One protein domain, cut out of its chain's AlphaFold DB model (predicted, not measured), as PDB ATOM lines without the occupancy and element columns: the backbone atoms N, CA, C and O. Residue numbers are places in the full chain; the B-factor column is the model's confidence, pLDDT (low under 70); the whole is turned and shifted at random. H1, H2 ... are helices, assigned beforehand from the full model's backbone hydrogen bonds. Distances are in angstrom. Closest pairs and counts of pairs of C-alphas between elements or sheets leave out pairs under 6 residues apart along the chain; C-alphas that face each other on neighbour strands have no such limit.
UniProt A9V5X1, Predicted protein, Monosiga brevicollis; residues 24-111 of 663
ATOM      1  N   LYS A  24      14.770   9.308   8.638       82.69
ATOM      2  CA  LYS A  24      14.688   8.905   7.220       82.69
ATOM      3  C   LYS A  24      13.946   9.919   6.343       82.69
ATOM      4  O   LYS A  24      14.317  10.138   5.192       82.69
ATOM      5  N   ASN A  25      12.895  10.553   6.865       77.12
ATOM      6  CA  ASN A  25      12.165  11.589   6.130       77.12
ATOM      7  C   ASN A  25      12.997  12.867   5.949       77.12
ATOM      8  O   ASN A  25      12.922  13.490   4.890       77.12
ATOM      9  N   VAL A  26      13.794  13.248   6.953       83.69
ATOM     10  CA  VAL A  26      14.726  14.385   6.859       83.69
ATOM     11  C   VAL A  26      15.813  14.099   5.821       83.69
ATOM     12  O   VAL A  26      16.046  14.935   4.948       83.69
ATOM     13  N   GLN A  27      16.409  12.904   5.846       84.88
ATOM     14  CA  GLN A  27      17.391  12.464   4.843       84.88
ATOM     15  C   GLN A  27      16.811  12.473   3.422       84.88
ATOM     16  O   GLN A  27      17.432  12.984   2.491       84.88
ATOM     17  N   ARG A  28      15.572  11.998   3.251       85.56
ATOM     18  CA  ARG A  28      14.893  12.011   1.950       85.56
ATOM     19  C   ARG A  28      14.712  13.425   1.392       85.56
ATOM     20  O   ARG A  28      15.008  13.645   0.222       85.56
ATOM     21  N   ARG A  29      14.256  14.376   2.216       84.25
ATOM     22  CA  ARG A  29      14.072  15.778   1.797       84.25
ATOM     23  C   ARG A  29      15.390  16.429   1.389       84.25
ATOM     24  O   ARG A  29      15.429  17.118   0.378       84.25
ATOM     25  N   ARG A  30      16.464  16.160   2.137       87.56
ATOM     26  CA  ARG A  30      17.821  16.615   1.801       87.56
ATOM     27  C   ARG A  30      18.273  16.095   0.436       87.56
ATOM     28  O   ARG A  30      18.780  16.865  -0.371       87.56
ATOM     29  N   ALA A  31      18.027  14.818   0.146       86.75
ATOM     30  CA  ALA A  31      18.357  14.227  -1.148       86.75
ATOM     31  C   ALA A  31      17.516  14.792  -2.309       86.75
ATOM     32  O   ALA A  31      18.055  15.030  -3.388       86.75
ATOM     33  N   ASP A  32      16.217  15.034  -2.097       85.31
ATOM     34  CA  ASP A  32      15.340  15.650  -3.105       85.31
ATOM     35  C   ASP A  32      15.762  17.107  -3.398       85.31
ATOM     36  O   ASP A  32      15.879  17.492  -4.563       85.31
ATOM     37  N   ALA A  33      16.097  17.885  -2.363       87.62
ATOM     38  CA  ALA A  33      16.612  19.250  -2.506       87.62
ATOM     39  C   ALA A  33      17.973  19.290  -3.226       87.62
ATOM     40  O   ALA A  33      18.177  20.109  -4.122       87.62
ATOM     41  N   ALA A  34      18.870  18.345  -2.920       91.12
ATOM     42  CA  ALA A  34      20.148  18.207  -3.614       91.12
ATOM     43  C   ALA A  34      19.968  17.971  -5.125       91.12
ATOM     44  O   ALA A  34      20.701  18.542  -5.935       91.12
ATOM     45  N   VAL A  35      18.986  17.153  -5.526       90.94
ATOM     46  CA  VAL A  35      18.680  16.890  -6.942       90.94
ATOM     47  C   VAL A  35      18.092  18.119  -7.629       90.94
ATOM     48  O   VAL A  35      18.519  18.433  -8.742       90.94
ATOM     49  N   ALA A  36      17.166  18.829  -6.980       89.12
ATOM     50  CA  ALA A  36      16.588  20.061  -7.515       89.12
ATOM     51  C   ALA A  36      17.669  21.135  -7.733       89.12
ATOM     52  O   ALA A  36      17.790  21.681  -8.830       89.12
ATOM     53  N   ALA A  37      18.534  21.353  -6.735       91.44
ATOM     54  CA  ALA A  37      19.665  22.272  -6.835       91.44
ATOM     55  C   ALA A  37      20.651  21.853  -7.938       91.44
ATOM     56  O   ALA A  37      21.110  22.694  -8.707       91.44
ATOM     57  N   TYR A  38      20.935  20.556  -8.086       94.06
ATOM     58  CA  TYR A  38      21.792  20.029  -9.155       94.06
ATOM     59  C   TYR A  38      21.198  20.209 -10.564       94.06
ATOM     60  O   TYR A  38      21.923  20.460 -11.537       94.06
ATOM     61  N   GLN A  39      19.882  20.042 -10.708       91.38
ATOM     62  CA  GLN A  39      19.180  20.275 -11.970       91.38
ATOM     63  C   GLN A  39      19.202  21.761 -12.323       91.38
ATOM     64  O   GLN A  39      19.641  22.107 -13.421       91.38
ATOM     65  N   LEU A  40      18.836  22.626 -11.373       90.69
ATOM     66  CA  LEU A  40      18.817  24.071 -11.559       90.69
ATOM     67  C   LEU A  40      20.218  24.635 -11.814       90.69
ATOM     68  O   LEU A  40      20.393  25.390 -12.761       90.69
ATOM     69  N   ALA A  41      21.247  24.190 -11.088       90.19
ATOM     70  CA  ALA A  41      22.638  24.557 -11.364       90.19
ATOM     71  C   ALA A  41      23.080  24.139 -12.776       90.19
ATOM     72  O   ALA A  41      23.831  24.857 -13.432       90.19
ATOM     73  N   GLY A  42      22.579  23.004 -13.280       87.19
ATOM     74  CA  GLY A  42      22.763  22.600 -14.673       87.19
ATOM     75  C   GLY A  42      22.117  23.570 -15.668       87.19
ATOM     76  O   GLY A  42      22.714  23.842 -16.709       87.19
ATOM     77  N   LEU A  43      20.939  24.114 -15.352       87.25
ATOM     78  CA  LEU A  43      20.263  25.135 -16.160       87.25
ATOM     79  C   LEU A  43      20.984  26.488 -16.087       87.25
ATOM     80  O   LEU A  43      21.198  27.105 -17.128       87.25
ATOM     81  N   VAL A  44      21.438  26.910 -14.901       88.12
ATOM     82  CA  VAL A  44      22.256  28.125 -14.723       88.12
ATOM     83  C   VAL A  44      23.559  28.021 -15.511       88.12
ATOM     84  O   VAL A  44      23.909  28.930 -16.259       88.12
ATOM     85  N   HIS A  45      24.238  26.873 -15.448       85.56
ATOM     86  CA  HIS A  45      25.447  26.621 -16.235       85.56
ATOM     87  C   HIS A  45      25.176  26.664 -17.752       85.56
ATOM     88  O   HIS A  45      26.020  27.110 -18.526       85.56
ATOM     89  N   LYS A  46      23.993  26.222 -18.198       85.00
ATOM     90  CA  LYS A  46      23.538  26.342 -19.595       85.00
ATOM     91  C   LYS A  46      23.014  27.741 -19.951       85.00
ATOM     92  O   LYS A  46      22.564  27.929 -21.076       85.00
ATOM     93  N   LYS A  47      23.055  28.702 -19.018       87.12
ATOM     94  CA  LYS A  47      22.464  30.045 -19.138       87.12
ATOM     95  C   LYS A  47      20.954  30.036 -19.433       87.12
ATOM     96  O   LYS A  47      20.431  30.984 -20.001       87.12
ATOM     97  N   GLN A  48      20.256  28.963 -19.058       84.81
ATOM     98  CA  GLN A  48      18.807  28.804 -19.244       84.81
ATOM     99  C   GLN A  48      17.995  29.334 -18.055       84.81
ATOM    100  O   GLN A  48      16.790  29.515 -18.168       84.81
ATOM    101  N   GLN A  49      18.645  29.553 -16.912       89.88
ATOM    102  CA  GLN A  49      18.061  30.120 -15.698       89.88
ATOM    103  C   GLN A  49      19.071  31.094 -15.066       89.88
ATOM    104  O   GLN A  49      20.280  30.866 -15.196       89.88
ATOM    105  N   PRO A  50      18.628  32.175 -14.400       91.38
ATOM    106  CA  PRO A  50      19.531  33.109 -13.740       91.38
ATOM    107  C   PRO A  50      20.118  32.506 -12.456       91.38
ATOM    108  O   PRO A  50      19.505  31.665 -11.800       91.38
ATOM    109  N   LEU A  51      21.302  32.981 -12.052       88.81
ATOM    110  CA  LEU A  51      21.948  32.548 -10.806       88.81
ATOM    111  C   LEU A  51      21.099  32.875  -9.563       88.81
ATOM    112  O   LEU A  51      21.164  32.145  -8.579       88.81
ATOM    113  N   SER A  52      20.280  33.932  -9.610       89.00
ATOM    114  CA  SER A  52      19.360  34.303  -8.525       89.00
ATOM    115  C   SER A  52      18.340  33.208  -8.211       89.00
ATOM    116  O   SER A  52      18.103  32.951  -7.040       89.00
ATOM    117  N   ALA A  53      17.818  32.502  -9.221       86.88
ATOM    118  CA  ALA A  53      16.873  31.401  -9.015       86.88
ATOM    119  C   ALA A  53      17.522  30.236  -8.253       86.88
ATOM    120  O   ALA A  53      16.898  29.607  -7.399       86.88
ATOM    121  N   LEU A  54      18.801  29.958  -8.535       88.88
ATOM    122  CA  LEU A  54      19.555  28.973  -7.769       88.88
ATOM    123  C   LEU A  54      19.796  29.454  -6.338       88.88
ATOM    124  O   LEU A  54      19.611  28.661  -5.427       88.88
ATOM    125  N   LYS A  55      20.171  30.722  -6.136       89.00
ATOM    126  CA  LYS A  55      20.366  31.295  -4.795       89.00
ATOM    127  C   LYS A  55      19.093  31.231  -3.954       89.00
ATOM    128  O   LYS A  55      19.154  30.767  -2.831       89.00
ATOM    129  N   GLU A  56      17.942  31.572  -4.522       88.00
ATOM    130  CA  GLU A  56      16.650  31.501  -3.833       88.00
ATOM    131  C   GLU A  56      16.279  30.065  -3.428       88.00
ATOM    132  O   GLU A  56      15.897  29.809  -2.284       88.00
ATOM    133  N   LEU A  57      16.454  29.096  -4.337       86.94
ATOM    134  CA  LEU A  57      16.253  27.678  -4.017       86.94
ATOM    135  C   LEU A  57      17.195  27.229  -2.893       86.94
ATOM    136  O   LEU A  57      16.834  26.423  -2.039       86.94
ATOM    137  N   LEU A  58      18.421  27.735  -2.918       87.44
ATOM    138  CA  LEU A  58      19.454  27.416  -1.959       87.44
ATOM    139  C   LEU A  58      19.167  28.034  -0.572       87.44
ATOM    140  O   LEU A  58      19.196  27.321   0.425       87.44
ATOM    141  N   ASP A  59      18.770  29.302  -0.512       84.31
ATOM    142  CA  ASP A  59      18.430  30.025   0.722       84.31
ATOM    143  C   ASP A  59      17.183  29.453   1.418       84.31
ATOM    144  O   ASP A  59      17.048  29.513   2.639       84.31
ATOM    145  N   THR A  60      16.276  28.852   0.644       81.00
ATOM    146  CA  THR A  60      15.066  28.183   1.152       81.00
ATOM    147  C   THR A  60      15.282  26.704   1.502       81.00
ATOM    148  O   THR A  60      14.396  26.056   2.069       81.00
ATOM    149  N   SER A  61      16.459  26.150   1.197       78.88
ATOM    150  CA  SER A  61      16.802  24.754   1.470       78.88
ATOM    151  C   SER A  61      17.287  24.540   2.911       78.88
ATOM    152  O   SER A  61      17.906  25.401   3.520       78.88
ATOM    153  N   SER A  62      17.053  23.343   3.463       66.81
ATOM    154  CA  SER A  62      17.637  22.905   4.742       66.81
ATOM    155  C   SER A  62      18.647  21.780   4.491       66.81
ATOM    156  O   SER A  62      18.296  20.816   3.797       66.81
ATOM    157  N   PRO A  63      19.865  21.815   5.067       67.94
ATOM    158  CA  PRO A  63      20.356  22.713   6.130       67.94
ATOM    159  C   PRO A  63      20.649  24.151   5.657       67.94
ATOM    160  O   PRO A  63      20.804  24.341   4.460       67.94
ATOM    161  N   PRO A  64      20.754  25.144   6.565       71.19
ATOM    162  CA  PRO A  64      21.296  26.451   6.208       71.19
ATOM    163  C   PRO A  64      22.757  26.278   5.783       71.19
ATOM    164  O   PRO A  64      23.562  25.696   6.515       71.19
ATOM    165  N   PHE A  65      23.100  26.761   4.599       73.38
ATOM    166  CA  PHE A  65      24.472  26.807   4.112       73.38
ATOM    167  C   PHE A  65      24.787  28.222   3.641       73.38
ATOM    168  O   PHE A  65      23.898  29.001   3.316       73.38
ATOM    169  N   ASP A  66      26.072  28.557   3.625       85.56
ATOM    170  CA  ASP A  66      26.540  29.805   3.036       85.56
ATOM    171  C   ASP A  66      26.349  29.729   1.512       85.56
ATOM    172  O   ASP A  66      27.194  29.212   0.772       85.56
ATOM    173  N   THR A  67      25.181  30.188   1.055       86.19
ATOM    174  CA  THR A  67      24.763  30.192  -0.350       86.19
ATOM    175  C   THR A  67      25.780  30.903  -1.233       86.19
ATOM    176  O   THR A  67      26.050  30.445  -2.346       86.19
ATOM    177  N   SER A  68      26.396  31.975  -0.733       84.44
ATOM    178  CA  SER A  68      27.426  32.720  -1.457       84.44
ATOM    179  C   SER A  68      28.680  31.871  -1.642       84.44
ATOM    180  O   SER A  68      29.114  31.675  -2.779       84.44
ATOM    181  N   ALA A  69      29.213  31.276  -0.571       86.94
ATOM    182  CA  ALA A  69      30.384  30.404  -0.662       86.94
ATOM    183  C   ALA A  69      30.127  29.148  -1.515       86.94
ATOM    184  O   ALA A  69      31.008  28.705  -2.258       86.94
ATOM    185  N   PHE A  70      28.925  28.568  -1.451       89.06
ATOM    186  CA  PHE A  70      28.562  27.414  -2.273       89.06
ATOM    187  C   PHE A  70      28.425  27.786  -3.757       89.06
ATOM    188  O   PHE A  70      28.959  27.079  -4.613       89.06
ATOM    189  N   CYS A  71      27.808  28.928  -4.078       86.44
ATOM    190  CA  CYS A  71      27.742  29.435  -5.451       86.44
ATOM    191  C   CYS A  71      29.136  29.724  -6.024       86.44
ATOM    192  O   CYS A  71      29.391  29.357  -7.169       86.44
ATOM    193  N   MET A  72      30.053  30.291  -5.231       87.00
ATOM    194  CA  MET A  72      31.445  30.518  -5.651       87.00
ATOM    195  C   MET A  72      32.178  29.209  -5.986       87.00
ATOM    196  O   MET A  72      32.992  29.173  -6.906       87.00
ATOM    197  N   LYS A  73      31.861  28.105  -5.290       86.06
ATOM    198  CA  LYS A  73      32.391  26.766  -5.614       86.06
ATOM    199  C   LYS A  73      31.782  26.174  -6.886       86.06
ATOM    200  O   LYS A  73      32.463  25.438  -7.595       86.06
ATOM    201  N   LEU A  74      30.505  26.448  -7.157       86.19
ATOM    202  CA  LEU A  74      29.808  25.955  -8.349       86.19
ATOM    203  C   LEU A  74      30.190  26.727  -9.618       86.19
ATOM    204  O   LEU A  74      30.228  26.139 -10.699       86.19
ATOM    205  N   PHE A  75      30.467  28.022  -9.477       86.69
ATOM    206  CA  PHE A  75      30.750  28.945 -10.573       86.69
ATOM    207  C   PHE A  75      31.997  29.788 -10.259       86.69
ATOM    208  O   PHE A  75      31.877  30.990 -10.028       86.69
ATOM    209  N   PRO A  76      33.199  29.182 -10.219       80.50
ATOM    210  CA  PRO A  76      34.427  29.929  -9.974       80.50
ATOM    211  C   PRO A  76      34.677  30.934 -11.107       80.50
ATOM    212  O   PRO A  76      34.526  30.607 -12.283       80.50
ATOM    213  N   GLU A  77      35.120  32.143 -10.761       75.12
ATOM    214  CA  GLU A  77      35.410  33.219 -11.726       75.12
ATOM    215  C   GLU A  77      36.614  32.908 -12.639       75.12
ATOM    216  O   GLU A  77      36.852  33.588 -13.639       75.12
ATOM    217  N   ASN A  78      37.365  31.847 -12.329       68.12
ATOM    218  CA  ASN A  78      38.595  31.490 -13.018       68.12
ATOM    219  C   ASN A  78      38.307  30.896 -14.423       68.12
ATOM    220  O   ASN A  78      37.624  29.871 -14.535       68.12
ATOM    221  N   PRO A  79      38.826  31.487 -15.521       58.47
ATOM    222  CA  PRO A  79      38.464  31.117 -16.893       58.47
ATOM    223  C   PRO A  79      38.836  29.688 -17.325       58.47
ATOM    224  O   PRO A  79      38.306  29.220 -18.332       58.47
ATOM    225  N   SER A  80      39.685  28.975 -16.578       59.81
ATOM    226  CA  SER A  80      40.155  27.619 -16.907       59.81
ATOM    227  C   SER A  80      39.137  26.496 -16.651       59.81
ATOM    228  O   SER A  80      39.312  25.389 -17.158       59.81
ATOM    229  N   HIS A  81      38.049  26.759 -15.915       57.34
ATOM    230  CA  HIS A  81      37.004  25.767 -15.605       57.34
ATOM    231  C   HIS A  81      35.688  25.972 -16.368       57.34
ATOM    232  O   HIS A  81      34.691  25.299 -16.086       57.34
ATOM    233  N   LYS A  82      35.675  26.860 -17.370       58.62
ATOM    234  CA  LYS A  82      34.501  27.111 -18.212       58.62
ATOM    235  C   LYS A  82      34.064  25.821 -18.917       58.62
ATOM    236  O   LYS A  82      34.727  25.350 -19.832       58.62
ATOM    237  N   GLY A  83      32.926  25.260 -18.501       63.25
ATOM    238  CA  GLY A  83      32.214  24.232 -19.266       63.25
ATOM    239  C   GLY A  83      31.911  22.920 -18.541       63.25
ATOM    240  O   GLY A  83      31.108  22.138 -19.050       63.25
ATOM    241  N   ARG A  84      32.501  22.644 -17.370       69.00
ATOM    242  CA  ARG A  84      32.207  21.397 -16.647       69.00
ATOM    243  C   ARG A  84      31.034  21.582 -15.693       69.00
ATOM    244  O   ARG A  84      31.113  22.330 -14.726       69.00
ATOM    245  N   ARG A  85      29.960  20.821 -15.943       77.25
ATOM    246  CA  ARG A  85      28.821  20.713 -15.025       77.25
ATOM    247  C   ARG A  85      29.335  20.313 -13.632       77.25
ATOM    248  O   ARG A  85      30.120  19.364 -13.551       77.25
ATOM    249  N   PRO A  86      28.882  20.972 -12.552       81.62
ATOM    250  CA  PRO A  86      29.332  20.632 -11.211       81.62
ATOM    251  C   PRO A  86      28.991  19.167 -10.892       81.62
ATOM    252  O   PRO A  86      27.908  18.701 -11.264       81.62
ATOM    253  N   PRO A  87      29.898  18.406 -10.258       88.88
ATOM    254  CA  PRO A  87      29.667  16.997  -9.982       88.88
ATOM    255  C   PRO A  87      28.552  16.805  -8.935       88.88
ATOM    256  O   PRO A  87      28.462  17.584  -7.985       88.88
ATOM    257  N   PRO A  88      27.735  15.738  -9.048       89.12
ATOM    258  CA  PRO A  88      26.692  15.419  -8.068       89.12
ATOM    259  C   PRO A  88      27.201  15.303  -6.626       89.12
ATOM    260  O   PRO A  88      26.477  15.637  -5.694       89.12
ATOM    261  N   SER A  89      28.454  14.876  -6.439       90.62
ATOM    262  CA  SER A  89      29.083  14.729  -5.123       90.62
ATOM    263  C   SER A  89      29.110  16.032  -4.321       90.62
ATOM    264  O   SER A  89      28.915  15.978  -3.112       90.62
ATOM    265  N   LEU A  90      29.263  17.194  -4.969       90.69
ATOM    266  CA  LEU A  90      29.215  18.492  -4.281       90.69
ATOM    267  C   LEU A  90      27.842  18.754  -3.653       90.69
ATOM    268  O   LEU A  90      27.767  19.257  -2.535       90.69
ATOM    269  N   PHE A  91      26.765  18.371  -4.342       92.00
ATOM    270  CA  PHE A  91      25.397  18.509  -3.843       92.00
ATOM    271  C   PHE A  91      25.092  17.458  -2.771       92.00
ATOM    272  O   PHE A  91      24.464  17.775  -1.769       92.00
ATOM    273  N   CYS A  92      25.598  16.229  -2.916       89.69
ATOM    274  CA  CYS A  92      25.515  15.216  -1.861       89.69
ATOM    275  C   CYS A  92      26.147  15.714  -0.551       89.69
ATOM    276  O   CYS A  92      25.503  15.686   0.496       89.69
ATOM    277  N   THR A  93      27.379  16.231  -0.610       89.81
ATOM    278  CA  THR A  93      28.089  16.744   0.569       89.81
ATOM    279  C   THR A  93      27.392  17.961   1.171       89.81
ATOM    280  O   THR A  93      27.184  17.990   2.380       89.81
ATOM    281  N   ALA A  94      26.986  18.936   0.350       87.50
ATOM    282  CA  ALA A  94      26.354  20.164   0.836       87.50
ATOM    283  C   ALA A  94      25.016  19.910   1.548       87.50
ATOM    284  O   ALA A  94      24.718  20.541   2.557       87.50
ATOM    285  N   PHE A  95      24.237  18.943   1.064       90.12
ATOM    286  CA  PHE A  95      22.934  18.612   1.637       90.12
ATOM    287  C   PHE A  95      23.001  17.473   2.665       90.12
ATOM    288  O   PHE A  95      21.971  17.088   3.215       90.12
ATOM    289  N   GLY A  96      24.186  16.921   2.950       90.75
ATOM    290  CA  GLY A  96      24.342  15.780   3.855       90.75
ATOM    291  C   GLY A  96      23.586  14.533   3.381       90.75
ATOM    292  O   GLY A  96      23.034  13.805   4.206       90.75
ATOM    293  N   ALA A  97      23.514  14.328   2.064       90.00
ATOM    294  CA  ALA A  97      22.904  13.169   1.428       90.00
ATOM    295  C   ALA A  97      23.986  12.195   0.947       90.00
ATOM    296  O   ALA A  97      25.022  12.593   0.412       90.00
ATOM    297  N   THR A  98      23.739  10.900   1.094       92.56
ATOM    298  CA  THR A  98      24.606   9.870   0.515       92.56
ATOM    299  C   THR A  98      24.408   9.788  -1.008       92.56
ATOM    300  O   THR A  98      23.329  10.107  -1.522       92.56
ATOM    301  N   PRO A  99      25.403   9.295  -1.771       91.25
ATOM    302  CA  PRO A  99      25.251   9.080  -3.213       91.25
ATOM    303  C   PRO A  99      24.051   8.193  -3.585       91.25
ATOM    304  O   PRO A  99      23.392   8.431  -4.600       91.25
ATOM    305  N   ALA A 100      23.734   7.196  -2.751       87.56
ATOM    306  CA  ALA A 100      22.598   6.300  -2.955       87.56
ATOM    307  C   ALA A 100      21.253   7.034  -2.824       87.56
ATOM    308  O   ALA A 100      20.361   6.862  -3.658       87.56
ATOM    309  N   GLU A 101      21.116   7.896  -1.815       85.88
ATOM    310  CA  GLU A 101      19.906   8.697  -1.604       85.88
ATOM    311  C   GLU A 101      19.700   9.715  -2.727       85.88
ATOM    312  O   GLU A 101      18.582   9.855  -3.229       85.88
ATOM    313  N   PHE A 102      20.779  10.366  -3.173       90.19
ATOM    314  CA  PHE A 102      20.755  11.284  -4.311       90.19
ATOM    315  C   PHE A 102      20.304  10.579  -5.597       90.19
ATOM    316  O   PHE A 102      19.445  11.080  -6.326       90.19
ATOM    317  N   HIS A 103      20.828   9.380  -5.873       85.12
ATOM    318  CA  HIS A 103      20.408   8.606  -7.040       85.12
ATOM    319  C   HIS A 103      18.921   8.229  -6.961       85.12
ATOM    320  O   HIS A 103      18.195   8.370  -7.947       85.12
ATOM    321  N   ALA A 104      18.445   7.796  -5.789       73.88
ATOM    322  CA  ALA A 104      17.036   7.476  -5.575       73.88
ATOM    323  C   ALA A 104      16.121   8.699  -5.771       73.88
ATOM    324  O   ALA A 104      15.029   8.561  -6.321       73.88
ATOM    325  N   ALA A 105      16.555   9.889  -5.343       75.88
ATOM    326  CA  ALA A 105      15.850  11.151  -5.570       75.88
ATOM    327  C   ALA A 105      15.780  11.522  -7.057       75.88
ATOM    328  O   ALA A 105      14.716  11.876  -7.565       75.88
ATOM    329  N   ARG A 106      16.878  11.340  -7.795       83.88
ATOM    330  CA  ARG A 106      16.939  11.642  -9.230       83.88
ATOM    331  C   ARG A 106      15.947  10.814 -10.046       83.88
ATOM    332  O   ARG A 106      15.299  11.354 -10.937       83.88
ATOM    333  N   THR A 107      15.796   9.530  -9.719       72.50
ATOM    334  CA  THR A 107      14.811   8.655 -10.372       72.50
ATOM    335  C   THR A 107      13.378   9.136 -10.140       72.50
ATOM    336  O   THR A 107      12.571   9.080 -11.061       72.50
ATOM    337  N   ARG A 108      13.066   9.660  -8.944       78.12
ATOM    338  CA  ARG A 108      11.737  10.221  -8.634       78.12
ATOM    339  C   ARG A 108      11.450  11.507  -9.410       78.12
ATOM    340  O   ARG A 108      10.335  11.696  -9.884       78.12
ATOM    341  N   ALA A 109      12.447  12.379  -9.554       65.56
ATOM    342  CA  ALA A 109      12.291  13.642 -10.276       65.56
ATOM    343  C   ALA A 109      12.062  13.435 -11.786       65.56
ATOM    344  O   ALA A 109      11.301  14.170 -12.400       65.56
ATOM    345  N   ALA A 110      12.669  12.405 -12.383       63.66
ATOM    346  CA  ALA A 110      12.507  12.091 -13.806       63.66
ATOM    347  C   ALA A 110      11.094  11.596 -14.186       63.66
ATOM    348  O   ALA A 110      10.764  11.548 -15.366       63.66
ATOM    349  N   THR A 111      10.268  11.219 -13.204       50.66
ATOM    350  CA  THR A 111       8.912  10.686 -13.428       50.66
ATOM    351  C   THR A 111       7.791  11.732 -13.378       50.66
ATOM    352  O   THR A 111       6.631  11.359 -13.527       50.66
TER     353      THR A 111
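This is residues 24 to 111 of the 663 residues of the protein "Predicted protein" of Monosiga brevicollis (UniProt A9V5X1). One long helix, H1, is the spine of the domain, and four short helices wrap part of the way round it: H2 folds back beside its later part as a helical hairpin, H4 packs on residues 30 to 38 about its middle, and H5 packs on its residues 27 to 35, both of them crossing it. H3 packs on H2 and lies near H4, bridging the space between these two, and in the long link after H3 the loop of residues 76 to 81 sticks out from the body. The printed part has 88 residues with five named helices, H1 to H5 in order along the chain, and no named strand; its class is all helix, and the helix packing is mostly crossed. The whole is compact, with a radius of gyration of the C-alphas of 12.6 A, yet elongated in outline, spanning 40 by 26 by 20 A.

H1, residues 24 to 45, is the hub, the helix that touches most others, three in number. H5, residues 99 to 109, touches residues 27 to 35 of H1 alone, and the closest C-alphas, those of Ala 31 and Phe 102, are 4.9 A apart. The lines of H1 and H5 are about perpendicular, but only just, at 71 degrees. H4, residues 88 to 95, touches H1 along its residues 30 to 38 alone; the closest C-alphas are those of Ala 34 and Phe 91, at 5.3 A. H1 and H4 run opposite ways at a steep tilt of 52 degrees. H4 and H5 touch only at the corner by their link, and only just, with 3 pairs of C-alphas within 8 A; the closest C-alphas, those of Cys 92 and Pro 99, are 6.3 A apart, and the lines are about perpendicular at 83 degrees. H2, residues 51 to 59, touches residues 37 to 44 of H1 alone, where the closest C-alphas, those of Val 44 and Leu 51, are 5.9 A apart. H1 and H2 form a helical hairpin, running opposite ways at a shallow tilt of 11 degrees. H3, residues 67 to 74, touches H2 with the C-alphas of Leu 58 and Thr 67 closest, at 6.2 A, and the two run opposite ways at a steep tilt of 55 degrees. H3 is close to H1 but not clearly touching, the closest C-alphas being those of Ala 41 and Leu 74, 7.9 A apart. H3 and H4 are near each other, while H2 is apart from H4 and H5, and H3 is apart from H5. In H1, H2, H3, H4 and H5 every pair of O i and N i+4 is within hydrogen-bond range.

H1 begins at C-alpha 24, at (14.688, 8.905, 7.220), and ends at C-alpha 45, at (25.447, 26.621, -16.235), 31.3 A from first to last C-alpha. H2 measures 12.3 A from Leu 51 to Asp 59, H3 10.4 A from Thr 67 to Leu 74, and H4 10.9 A from Pro 88 to Phe 95. H5 measures 15.4 A from Pro 99 to Ala 109 and ends at C-alpha 109, at (12.291, 13.642, -10.276).

The two C-alphas farthest apart are those of Lys 24 and Pro 79, at 40.5 A, and Pro 79 belongs to residues 76 to 81, which stand free. The printed part has no cut. The links H1 to H2 and H4 to H5 are tight, the link H2 to H3 is short, and the link H3 to H4, residues 75 to 87, is long. The mean pLDDT of the printed part is 82.8, and the model's confidence is under 70 at residues 62 to 63, 78 to 84 and 109 to 111.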